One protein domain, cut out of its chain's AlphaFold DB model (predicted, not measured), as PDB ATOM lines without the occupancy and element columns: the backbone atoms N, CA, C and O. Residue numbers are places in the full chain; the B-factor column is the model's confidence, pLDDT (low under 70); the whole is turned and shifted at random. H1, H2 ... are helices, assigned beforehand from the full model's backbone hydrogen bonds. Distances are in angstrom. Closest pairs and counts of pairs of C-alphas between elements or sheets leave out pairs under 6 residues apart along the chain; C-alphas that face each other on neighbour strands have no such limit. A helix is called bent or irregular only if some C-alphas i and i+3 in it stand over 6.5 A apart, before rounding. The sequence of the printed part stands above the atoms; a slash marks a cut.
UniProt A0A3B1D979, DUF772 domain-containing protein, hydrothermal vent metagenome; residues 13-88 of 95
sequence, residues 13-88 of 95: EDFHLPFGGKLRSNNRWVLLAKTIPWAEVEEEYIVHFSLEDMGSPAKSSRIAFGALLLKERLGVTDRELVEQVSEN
ATOM      1  N   GLU A  13      -8.759 -44.163  12.294       47.19
ATOM      2  CA  GLU A  13      -8.981 -43.653  10.941       47.19
ATOM      3  C   GLU A  13     -10.238 -42.774  10.810       47.19
ATOM      4  O   GLU A  13     -10.283 -41.914   9.934       47.19
ATOM      5  N   ASP A  14     -11.226 -42.939  11.689       48.50
ATOM      6  CA  ASP A  14     -12.458 -42.144  11.737       48.50
ATOM      7  C   ASP A  14     -12.447 -41.097  12.860       48.50
ATOM      8  O   ASP A  14     -13.437 -40.397  13.081       48.50
ATOM      9  N   PHE A  15     -11.312 -40.935  13.552       53.31
ATOM     10  CA  PHE A  15     -11.104 -39.804  14.446       53.31
ATOM     11  C   PHE A  15     -10.934 -38.534  13.604       53.31
ATOM     12  O   PHE A  15      -9.870 -38.276  13.037       53.31
ATOM     13  N   HIS A  16     -12.007 -37.752  13.490       49.09
ATOM     14  CA  HIS A  16     -11.967 -36.439  12.860       49.09
ATOM     15  C   HIS A  16     -11.180 -35.481  13.754       49.09
ATOM     16  O   HIS A  16     -11.650 -35.065  14.811       49.09
ATOM     17  N   LEU A  17      -9.963 -35.141  13.327       54.97
ATOM     18  CA  LEU A  17      -9.168 -34.122  13.999       54.97
ATOM     19  C   LEU A  17      -9.888 -32.761  13.909       54.97
ATOM     20  O   LEU A  17     -10.457 -32.460  12.853       54.97
ATOM     21  N   PRO A  18      -9.828 -31.915  14.955       51.62
ATOM     22  CA  PRO A  18     -10.501 -30.610  14.975       51.62
ATOM     23  C   PRO A  18     -10.025 -29.645  13.872       51.62
ATOM     24  O   PRO A  18     -10.706 -28.676  13.565       51.62
ATOM     25  N   PHE A  19      -8.901 -29.942  13.212       52.12
ATOM     26  CA  PHE A  19      -8.348 -29.184  12.079       52.12
ATOM     27  C   PHE A  19      -8.715 -29.759  10.697       52.12
ATOM     28  O   PHE A  19      -8.217 -29.282   9.681       52.12
ATOM     29  N   GLY A  20      -9.572 -30.782  10.636       44.97
ATOM     30  CA  GLY A  20      -9.955 -31.436   9.388       44.97
ATOM     31  C   GLY A  20      -8.869 -32.385   8.876       44.97
ATOM     32  O   GLY A  20      -7.865 -31.985   8.295       44.97
ATOM     33  N   GLY A  21      -9.082 -33.683   9.068       55.06
ATOM     34  CA  GLY A  21      -8.202 -34.716   8.534       55.06
ATOM     35  C   GLY A  21      -8.408 -36.052   9.229       55.06
ATOM     36  O   GLY A  21      -8.722 -36.099  10.417       55.06
ATOM     37  N   LYS A  22      -8.224 -37.137   8.474       59.62
ATOM     38  CA  LYS A  22      -8.097 -38.489   9.023       59.62
ATOM     39  C   LYS A  22      -6.631 -38.742   9.353       59.62
ATOM     40  O   LYS A  22      -5.742 -38.344   8.593       59.62
ATOM     41  N   LEU A  23      -6.365 -39.428  10.462       62.88
ATOM     42  CA  LEU A  23      -5.038 -39.989  10.708       62.88
ATOM     43  C   LEU A  23      -4.671 -40.894   9.529       62.88
ATOM     44  O   LEU A  23      -5.464 -41.741   9.116       62.88
ATOM     45  N   ARG A  24      -3.475 -40.703   8.956       65.56
ATOM     46  CA  ARG A  24      -3.027 -41.556   7.851       65.56
ATOM     47  C   ARG A  24      -3.014 -43.011   8.318       65.56
ATOM     48  O   ARG A  24      -2.467 -43.311   9.376       65.56
ATOM     49  N   SER A  25      -3.539 -43.921   7.503       69.31
ATOM     50  CA  SER A  25      -3.610 -45.361   7.808       69.31
ATOM     51  C   SER A  25      -2.236 -46.000   8.053       69.31
ATOM     52  O   SER A  25      -2.136 -47.032   8.708       69.31
ATOM     53  N   ASN A  26      -1.171 -45.381   7.531       72.25
ATOM     54  CA  ASN A  26       0.222 -45.783   7.726       72.25
ATOM     55  C   ASN A  26       0.889 -45.133   8.953       72.25
ATOM     56  O   ASN A  26       2.094 -45.287   9.151       72.25
ATOM     57  N   ASN A  27       0.142 -44.380   9.763       74.94
ATOM     58  CA  ASN A  27       0.658 -43.831  11.004       74.94
ATOM     59  C   ASN A  27       1.050 -44.982  11.940       74.94
ATOM     60  O   ASN A  27       0.287 -45.928  12.138       74.94
ATOM     61  N   ARG A  28       2.240 -44.880  12.538       77.12
ATOM     62  CA  ARG A  28       2.802 -45.910  13.421       77.12
ATOM     63  C   ARG A  28       1.831 -46.328  14.529       77.12
ATOM     64  O   ARG A  28       1.744 -47.512  14.832       77.12
ATOM     65  N   TRP A  29       1.087 -45.384  15.102       73.75
ATOM     66  CA  TRP A  29       0.112 -45.645  16.163       73.75
ATOM     67  C   TRP A  29      -1.170 -46.291  15.642       73.75
ATOM     68  O   TRP A  29      -1.722 -47.148  16.323       73.75
ATOM     69  N   VAL A  30      -1.604 -45.955  14.422       73.50
ATOM     70  CA  VAL A  30      -2.755 -46.601  13.766       73.50
ATOM     71  C   VAL A  30      -2.438 -48.062  13.454       73.50
ATOM     72  O   VAL A  30      -3.243 -48.943  13.746       73.50
ATOM     73  N   LEU A  31      -1.248 -48.340  12.916       80.00
ATOM     74  CA  LEU A  31      -0.795 -49.707  12.659       80.00
ATOM     75  C   LEU A  31      -0.659 -50.504  13.959       80.00
ATOM     76  O   LEU A  31      -1.151 -51.624  14.042       80.00
ATOM     77  N   LEU A  32      -0.062 -49.906  14.992       79.94
ATOM     78  CA  LEU A  32       0.086 -50.544  16.297       79.94
ATOM     79  C   LEU A  32      -1.274 -50.845  16.940       79.94
ATOM     80  O   LEU A  32      -1.498 -51.953  17.419       79.94
ATOM     81  N   ALA A  33      -2.219 -49.905  16.873       79.12
ATOM     82  CA  ALA A  33      -3.576 -50.111  17.358       79.12
ATOM     83  C   ALA A  33      -4.296 -51.259  16.643       79.12
ATOM     84  O   ALA A  33      -5.048 -51.982  17.284       79.12
ATOM     85  N   LYS A  34      -4.053 -51.479  15.345       81.19
ATOM     86  CA  LYS A  34      -4.637 -52.616  14.610       81.19
ATOM     87  C   LYS A  34      -4.081 -53.973  15.045       81.19
ATOM     88  O   LYS A  34      -4.752 -54.978  14.859       81.19
ATOM     89  N   THR A  35      -2.869 -54.005  15.597       84.25
ATOM     90  CA  THR A  35      -2.224 -55.251  16.049       84.25
ATOM     91  C   THR A  35      -2.574 -55.649  17.481       84.25
ATOM     92  O   THR A  35      -2.327 -56.787  17.863       84.25
ATOM     93  N   ILE A  36      -3.127 -54.733  18.282       82.19
ATOM     94  CA  ILE A  36      -3.441 -54.992  19.690       82.19
ATOM     95  C   ILE A  36      -4.761 -55.779  19.794       82.19
ATOM     96  O   ILE A  36      -5.772 -55.324  19.245       82.19
ATOM     97  N   PRO A  37      -4.802 -56.912  20.527       85.12
ATOM     98  CA  PRO A  37      -6.035 -57.650  20.792       85.12
ATOM     99  C   PRO A  37      -6.878 -56.917  21.849       85.12
ATOM    100  O   PRO A  37      -6.886 -57.255  23.028       85.12
ATOM    101  N   TRP A  38      -7.589 -55.865  21.433       81.44
ATOM    102  CA  TRP A  38      -8.336 -54.989  22.349       81.44
ATOM    103  C   TRP A  38      -9.401 -55.701  23.188       81.44
ATOM    104  O   TRP A  38      -9.686 -55.240  24.288       81.44
ATOM    105  N   ALA A  39      -9.978 -56.794  22.679       82.31
ATOM    106  CA  ALA A  39     -10.965 -57.586  23.409       82.31
ATOM    107  C   ALA A  39     -10.346 -58.249  24.649       82.31
ATOM    108  O   ALA A  39     -10.878 -58.103  25.743       82.31
ATOM    109  N   GLU A  40      -9.179 -58.877  24.494       85.38
ATOM    110  CA  GLU A  40      -8.440 -59.509  25.596       85.38
ATOM    111  C   GLU A  40      -7.977 -58.462  26.618       85.38
ATOM    112  O   GLU A  40      -8.138 -58.638  27.823       85.38
ATOM    113  N   VAL A  41      -7.478 -57.316  26.139       82.81
ATOM    114  CA  VAL A  41      -7.089 -56.192  27.009       82.81
ATOM    115  C   VAL A  41      -8.280 -55.681  27.819       82.81
ATOM    116  O   VAL A  41      -8.129 -55.330  28.984       82.81
ATOM    117  N   GLU A  42      -9.465 -55.602  27.214       83.06
ATOM    118  CA  GLU A  42     -10.673 -55.170  27.910       83.06
ATOM    119  C   GLU A  42     -11.159 -56.206  28.929       83.06
ATOM    120  O   GLU A  42     -11.553 -55.812  30.025       83.06
ATOM    121  N   GLU A  43     -11.104 -57.500  28.612       84.75
ATOM    122  CA  GLU A  43     -11.459 -58.569  29.551       84.75
ATOM    123  C   GLU A  43     -10.590 -58.523  30.810       84.75
ATOM    124  O   GLU A  43     -11.134 -58.421  31.912       84.75
ATOM    125  N   GLU A  44      -9.267 -58.471  30.654       85.38
ATOM    126  CA  GLU A  44      -8.332 -58.348  31.779       85.38
ATOM    127  C   GLU A  44      -8.535 -57.035  32.548       85.38
ATOM    128  O   GLU A  44      -8.551 -57.009  33.780       85.38
ATOM    129  N   TYR A  45      -8.769 -55.926  31.840       83.00
ATOM    130  CA  TYR A  45      -8.984 -54.627  32.476       83.00
ATOM    131  C   TYR A  45     -10.251 -54.602  33.341       83.00
ATOM    132  O   TYR A  45     -10.232 -54.029  34.429       83.00
ATOM    133  N   ILE A  46     -11.342 -55.236  32.896       81.56
ATOM    134  CA  ILE A  46     -12.618 -55.280  33.626       81.56
ATOM    135  C   ILE A  46     -12.500 -56.050  34.939       81.56
ATOM    136  O   ILE A  46     -13.105 -55.632  35.926       81.56
ATOM    137  N   VAL A  47     -11.725 -57.141  34.969       82.81
ATOM    138  CA  VAL A  47     -11.563 -57.997  36.161       82.81
ATOM    139  C   VAL A  47     -11.045 -57.202  37.365       82.81
ATOM    140  O   VAL A  47     -11.371 -57.518  38.509       82.81
ATOM    141  N   HIS A  48     -10.297 -56.126  37.122       77.25
ATOM    142  CA  HIS A  48      -9.765 -55.257  38.169       77.25
ATOM    143  C   HIS A  48     -10.772 -54.240  38.736       77.25
ATOM    144  O   HIS A  48     -10.452 -53.568  39.719       77.25
ATOM    145  N   PHE A  49     -11.977 -54.111  38.170       74.69
ATOM    146  CA  PHE A  49     -13.005 -53.194  38.667       74.69
ATOM    147  C   PHE A  49     -14.172 -53.941  39.308       74.69
ATOM    148  O   PHE A  49     -14.845 -54.753  38.678       74.69
ATOM    149  N   SER A  50     -14.490 -53.575  40.550       65.12
ATOM    150  CA  SER A  50     -15.700 -54.042  41.223       65.12
ATOM    151  C   SER A  50     -16.961 -53.602  40.459       65.12
ATOM    152  O   SER A  50     -17.069 -52.453  40.004       65.12
ATOM    153  N   LEU A  51     -17.930 -54.520  40.357       61.22
ATOM    154  CA  LEU A  51     -19.266 -54.279  39.787       61.22
ATOM    155  C   LEU A  51     -20.121 -53.333  40.644       61.22
ATOM    156  O   LEU A  51     -21.145 -52.847  40.176       61.22
ATOM    157  N   GLU A  52     -19.706 -53.064  41.881       57.78
ATOM    158  CA  GLU A  52     -20.409 -52.162  42.786       57.78
ATOM    159  C   GLU A  52     -20.321 -50.696  42.319       57.78
ATOM    160  O   GLU A  52     -19.294 -50.225  41.804       57.78
ATOM    161  N   ASP A  53     -21.421 -49.965  42.517       55.88
ATOM    162  CA  ASP A  53     -21.586 -48.535  42.223       55.88
ATOM    163  C   ASP A  53     -20.826 -47.658  43.236       55.88
ATOM    164  O   ASP A  53     -21.379 -46.809  43.932       55.88
ATOM    165  N   MET A  54     -19.513 -47.863  43.334       55.06
ATOM    166  CA  MET A  54     -18.630 -47.013  44.127       55.06
ATOM    167  C   MET A  54     -17.917 -45.997  43.232       55.06
ATOM    168  O   MET A  54     -16.927 -46.304  42.567       55.06
ATOM    169  N   GLY A  55     -18.407 -44.756  43.248       68.06
ATOM    170  CA  GLY A  55     -17.668 -43.580  42.782       68.06
ATOM    171  C   GLY A  55     -17.684 -43.318  41.270       68.06
ATOM    172  O   GLY A  55     -18.667 -43.561  40.575       68.06
ATOM    173  N   SER A  56     -16.599 -42.718  40.767       64.88
ATOM    174  CA  SER A  56     -16.484 -42.280  39.368       64.88
ATOM    175  C   SER A  56     -16.315 -43.476  38.420       64.88
ATOM    176  O   SER A  56     -15.573 -44.405  38.749       64.88
ATOM    177  N   PRO A  57     -16.959 -43.478  37.237       70.25
ATOM    178  CA  PRO A  57     -16.789 -44.553  36.269       70.25
ATOM    179  C   PRO A  57     -15.331 -44.658  35.807       70.25
ATOM    180  O   PRO A  57     -14.667 -43.656  35.531       70.25
ATOM    181  N   ALA A  58     -14.852 -45.894  35.689       74.12
ATOM    182  CA  ALA A  58     -13.522 -46.185  35.183       74.12
ATOM    183  C   ALA A  58     -13.343 -45.653  33.750       74.12
ATOM    184  O   ALA A  58     -14.279 -45.635  32.946       74.12
ATOM    185  N   LYS A  59     -12.119 -45.220  33.426       76.94
ATOM    186  CA  LYS A  59     -11.738 -44.878  32.048       76.94
ATOM    187  C   LYS A  59     -11.768 -46.139  31.185       76.94
ATOM    188  O   LYS A  59     -11.555 -47.230  31.710       76.94
ATOM    189  N   SER A  60     -11.997 -45.985  29.881       78.12
ATOM    190  CA  SER A  60     -11.967 -47.124  28.961       78.12
ATOM    191  C   SER A  60     -10.589 -47.782  28.930       78.12
ATOM    192  O   SER A  60      -9.560 -47.104  29.053       78.12
ATOM    193  N   SER A  61     -10.576 -49.097  28.711       81.25
ATOM    194  CA  SER A  61      -9.353 -49.893  28.568       81.25
ATOM    195  C   SER A  61      -8.408 -49.306  27.512       81.25
ATOM    196  O   SER A  61      -7.204 -49.218  27.736       81.25
ATOM    197  N   ARG A  62      -8.950 -48.787  26.399       79.88
ATOM    198  CA  ARG A  62      -8.170 -48.140  25.328       79.88
ATOM    199  C   ARG A  62      -7.407 -46.901  25.786       79.88
ATOM    200  O   ARG A  62      -6.273 -46.706  25.359       79.88
ATOM    201  N   ILE A  63      -8.009 -46.063  26.633       80.06
ATOM    202  CA  ILE A  63      -7.340 -44.862  27.152       80.06
ATOM    203  C   ILE A  63      -6.246 -45.269  28.135       80.06
ATOM    204  O   ILE A  63      -5.124 -44.782  28.024       80.06
ATOM    205  N   ALA A  64      -6.560 -46.174  29.065       82.81
ATOM    206  CA  ALA A  64      -5.603 -46.640  30.060       82.81
ATOM    207  C   ALA A  64      -4.392 -47.317  29.395       82.81
ATOM    208  O   ALA A  64      -3.251 -46.913  29.612       82.81
ATOM    209  N   PHE A  65      -4.643 -48.286  28.514       84.38
ATOM    210  CA  PHE A  65      -3.598 -49.002  27.790       84.38
ATOM    211  C   PHE A  65      -2.836 -48.092  26.820       84.38
ATOM    212  O   PHE A  65      -1.613 -48.162  26.739       84.38
ATOM    213  N   GLY A  66      -3.533 -47.193  26.117       83.50
ATOM    214  CA  GLY A  66      -2.907 -46.222  25.222       83.50
ATOM    215  C   GLY A  66      -1.953 -45.273  25.952       83.50
ATOM    216  O   GLY A  66      -0.849 -45.032  25.467       83.50
ATOM    217  N   ALA A  67      -2.337 -44.785  27.136       82.62
ATOM    218  CA  ALA A  67      -1.474 -43.948  27.967       82.62
ATOM    219  C   ALA A  67      -0.237 -44.718  28.451       82.62
ATOM    220  O   ALA A  67       0.877 -44.220  28.314       82.62
ATOM    221  N   LEU A  68      -0.405 -45.954  28.935       85.44
ATOM    222  CA  LEU A  68       0.718 -46.808  29.343       85.44
ATOM    223  C   LEU A  68       1.681 -47.087  28.184       85.44
ATOM    224  O   LEU A  68       2.893 -46.982  28.340       85.44
ATOM    225  N   LEU A  69       1.146 -47.385  27.001       84.69
ATOM    226  CA  LEU A  69       1.939 -47.632  25.804       84.69
ATOM    227  C   LEU A  69       2.727 -46.389  25.371       84.69
ATOM    228  O   LEU A  69       3.888 -46.504  24.984       84.69
ATOM    229  N   LEU A  70       2.116 -45.203  25.430       82.19
ATOM    230  CA  LEU A  70       2.803 -43.945  25.137       82.19
ATOM    231  C   LEU A  70       3.892 -43.658  26.171       82.19
ATOM    232  O   LEU A  70       5.015 -43.351  25.779       82.19
ATOM    233  N   LYS A  71       3.583 -43.823  27.460       82.75
ATOM    234  CA  LYS A  71       4.537 -43.673  28.562       82.75
ATOM    235  C   LYS A  71       5.774 -44.542  28.346       82.75
ATOM    236  O   LYS A  71       6.886 -44.028  28.352       82.75
ATOM    237  N   GLU A  72       5.565 -45.832  28.087       88.19
ATOM    238  CA  GLU A  72       6.638 -46.812  27.895       88.19
ATOM    239  C   GLU A  72       7.490 -46.490  26.663       88.19
ATOM    240  O   GLU A  72       8.710 -46.626  26.670       88.19
ATOM    241  N   ARG A  73       6.862 -46.009  25.585       83.62
ATOM    242  CA  ARG A  73       7.567 -45.647  24.348       83.62
ATOM    243  C   ARG A  73       8.348 -44.342  24.452       83.62
ATOM    244  O   ARG A  73       9.338 -44.197  23.739       83.62
ATOM    245  N   LEU A  74       7.874 -43.396  25.256       81.75
ATOM    246  CA  LEU A  74       8.491 -42.082  25.440       81.75
ATOM    247  C   LEU A  74       9.495 -42.069  26.602       81.75
ATOM    248  O   LEU A  74      10.353 -41.194  26.639       81.75
ATOM    249  N   GLY A  75       9.418 -43.033  27.526       87.75
ATOM    250  CA  GLY A  75      10.285 -43.093  28.706       87.75
ATOM    251  C   GLY A  75      10.026 -41.959  29.703       87.75
ATOM    252  O   GLY A  75      10.931 -41.563  30.433       87.75
ATOM    253  N   VAL A  76       8.810 -41.407  29.706       87.38
ATOM    254  CA  VAL A  76       8.424 -40.240  30.513       87.38
ATOM    255  C   VAL A  76       7.594 -40.632  31.736       87.38
ATOM    256  O   VAL A  76       7.075 -41.744  31.843       87.38
ATOM    257  N   THR A  77       7.453 -39.710  32.689       86.06
ATOM    258  CA  THR A  77       6.566 -39.906  33.848       86.06
ATOM    259  C   THR A  77       5.094 -39.758  33.452       86.06
ATOM    260  O   THR A  77       4.785 -39.177  32.416       86.06
ATOM    261  N   ASP A  78       4.166 -40.236  34.290       82.94
ATOM    262  CA  ASP A  78       2.724 -40.056  34.031       82.94
ATOM    263  C   ASP A  78       2.341 -38.578  33.919       82.94
ATOM    264  O   ASP A  78       1.506 -38.210  33.098       82.94
ATOM    265  N   ARG A  79       2.971 -37.721  34.730       84.81
ATOM    266  CA  ARG A  79       2.725 -36.279  34.718       84.81
ATOM    267  C   ARG A  79       3.228 -35.633  33.431       84.81
ATOM    268  O   ARG A  79       2.474 -34.914  32.790       84.81
ATOM    269  N   GLU A  80       4.459 -35.946  33.045       81.94
ATOM    270  CA  GLU A  80       5.065 -35.463  31.800       81.94
ATOM    271  C   GLU A  80       4.260 -35.923  30.579       81.94
ATOM    272  O   GLU A  80       4.015 -35.154  29.658       81.94
ATOM    273  N   LEU A  81       3.764 -37.165  30.592       82.62
ATOM    274  CA  LEU A  81       2.896 -37.661  29.531       82.62
ATOM    275  C   LEU A  81       1.611 -36.833  29.408       82.62
ATOM    276  O   LEU A  81       1.176 -36.535  28.298       82.62
ATOM    277  N   VAL A  82       0.984 -36.488  30.536       81.50
ATOM    278  CA  VAL A  82      -0.222 -35.649  30.546       81.50
ATOM    279  C   VAL A  82       0.086 -34.261  29.999       81.50
ATOM    280  O   VAL A  82      -0.693 -33.764  29.190       81.50
ATOM    281  N   GLU A  83       1.215 -33.671  30.394       83.38
ATOM    282  CA  GLU A  83       1.665 -32.368  29.898       83.38
ATOM    283  C   GLU A  83       1.855 -32.423  28.369       83.38
ATOM    284  O   GLU A  83       1.162 -31.701  27.656       83.38
ATOM    285  N   GLN A  84       2.591 -33.402  27.835       74.81
ATOM    286  CA  GLN A  84       2.794 -33.577  26.385       74.81
ATOM    287  C   GLN A  84       1.505 -33.859  25.592       74.81
ATOM    288  O   GLN A  84       1.323 -33.370  24.475       74.81
ATOM    289  N   VAL A  85       0.587 -34.661  26.142       73.00
ATOM    290  CA  VAL A  85      -0.721 -34.911  25.511       73.00
ATOM    291  C   VAL A  85      -1.581 -33.647  25.532       73.00
ATOM    292  O   VAL A  85      -2.336 -33.419  24.588       73.00
ATOM    293  N   SER A  86      -1.471 -32.829  26.582       72.38
ATOM    294  CA  SER A  86      -2.205 -31.568  26.711       72.38
ATOM    295  C   SER A  86      -1.638 -30.439  25.847       72.38
ATOM    296  O   SER A  86      -2.406 -29.608  25.371       72.38
ATOM    297  N   GLU A  87      -0.329 -30.447  25.591       69.75
ATOM    298  CA  GLU A  87       0.360 -29.516  24.691       69.75
ATOM    299  C   GLU A  87      -0.027 -29.731  23.222       69.75
ATOM    300  O   GLU A  87       0.023 -28.798  22.423       69.75
ATOM    301  N   ASN A  88      -0.442 -30.949  22.856       59.06
ATOM    302  CA  ASN A  88      -0.943 -31.248  21.521       59.06
ATOM    303  C   ASN A  88      -2.438 -30.869  21.451       59.06
ATOM    304  O   ASN A  88      -3.274 -31.529  22.083       59.06
TER     305      ASN A  88
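This is residues 13 to 88 of the 95 residues of the protein "DUF772 domain-containing protein" of hydrothermal vent metagenome (UniProt A0A3B1D979). Four helices make a loose, open arrangement with the longest, H3, in the middle: H2 crosses near its first residues, H4 meets it farther along at residues 67 to 71, and H1 is set off from the other helices. The link from H2 to H3 swings out as a wide loop whose residues 50 to 56 stick out, and residues 13 to 27 form a long stretch with no named element before H1. The printed part has 76 residues, with four named helices in the order H1, H2, H3, H4 and no named strand; the class is all helix. The whole is loose, with a radius of gyration of the C-alphas of 14.8 A, and the C-alphas span 40 by 27 by 25 A along their three main axes.

H3, residues 61 to 74, is 19.7 A long from first to last C-alpha; it begins with C-alpha 61 at (-9.353, -49.893, 28.568) and ends with C-alpha 74 at (8.491, -42.082, 25.440). H2, residues 38 to 47, is 14.5 A long. H4, residues 78 to 87, is 14.3 A long and ends with C-alpha 87 at (0.360, -29.516, 24.691). H1, residues 28 to 35, is 10.9 A long and begins with C-alpha 28 at (2.802, -45.910, 13.421). No helix is bent.

H3 touches H2 with its residues 61 to 62 alone; their closest C-alphas, those of Glu 42 and Ser 61, are 5.5 A apart. The lines of H2 and H3 are about perpendicular, at 73 degrees. H3 touches H4 with its residues 67 to 71 alone; their closest C-alphas, those of Lys 71 and Leu 81, are 6.3 A apart. The lines of H3 and H4 are about perpendicular, at 84 degrees, and their centres are 11.8 A apart. H2 and H4 are apart. H1 touches no helix: it is apart from H2, H3 and H4. In H1, H2, H3 and H4 every O i to N i+4 pair is within hydrogen-bond range.

The two C-alphas farthest apart are those of Asn 26 and Glu 52, at 41.2 A. The printed part runs from residue 13 to residue 88 and has no cut. The link from H2 to H3, 13 residues, is long; the links from H1 to H2 and from H3 to H4 are tight, with 2 and 3 residues. Residues 50 to 56 of the long link stand free. The mean pLDDT of the printed part is 74.2, and it is under 70 in 22 residues: 13 to 25, 50 to 56 and 87 to 88.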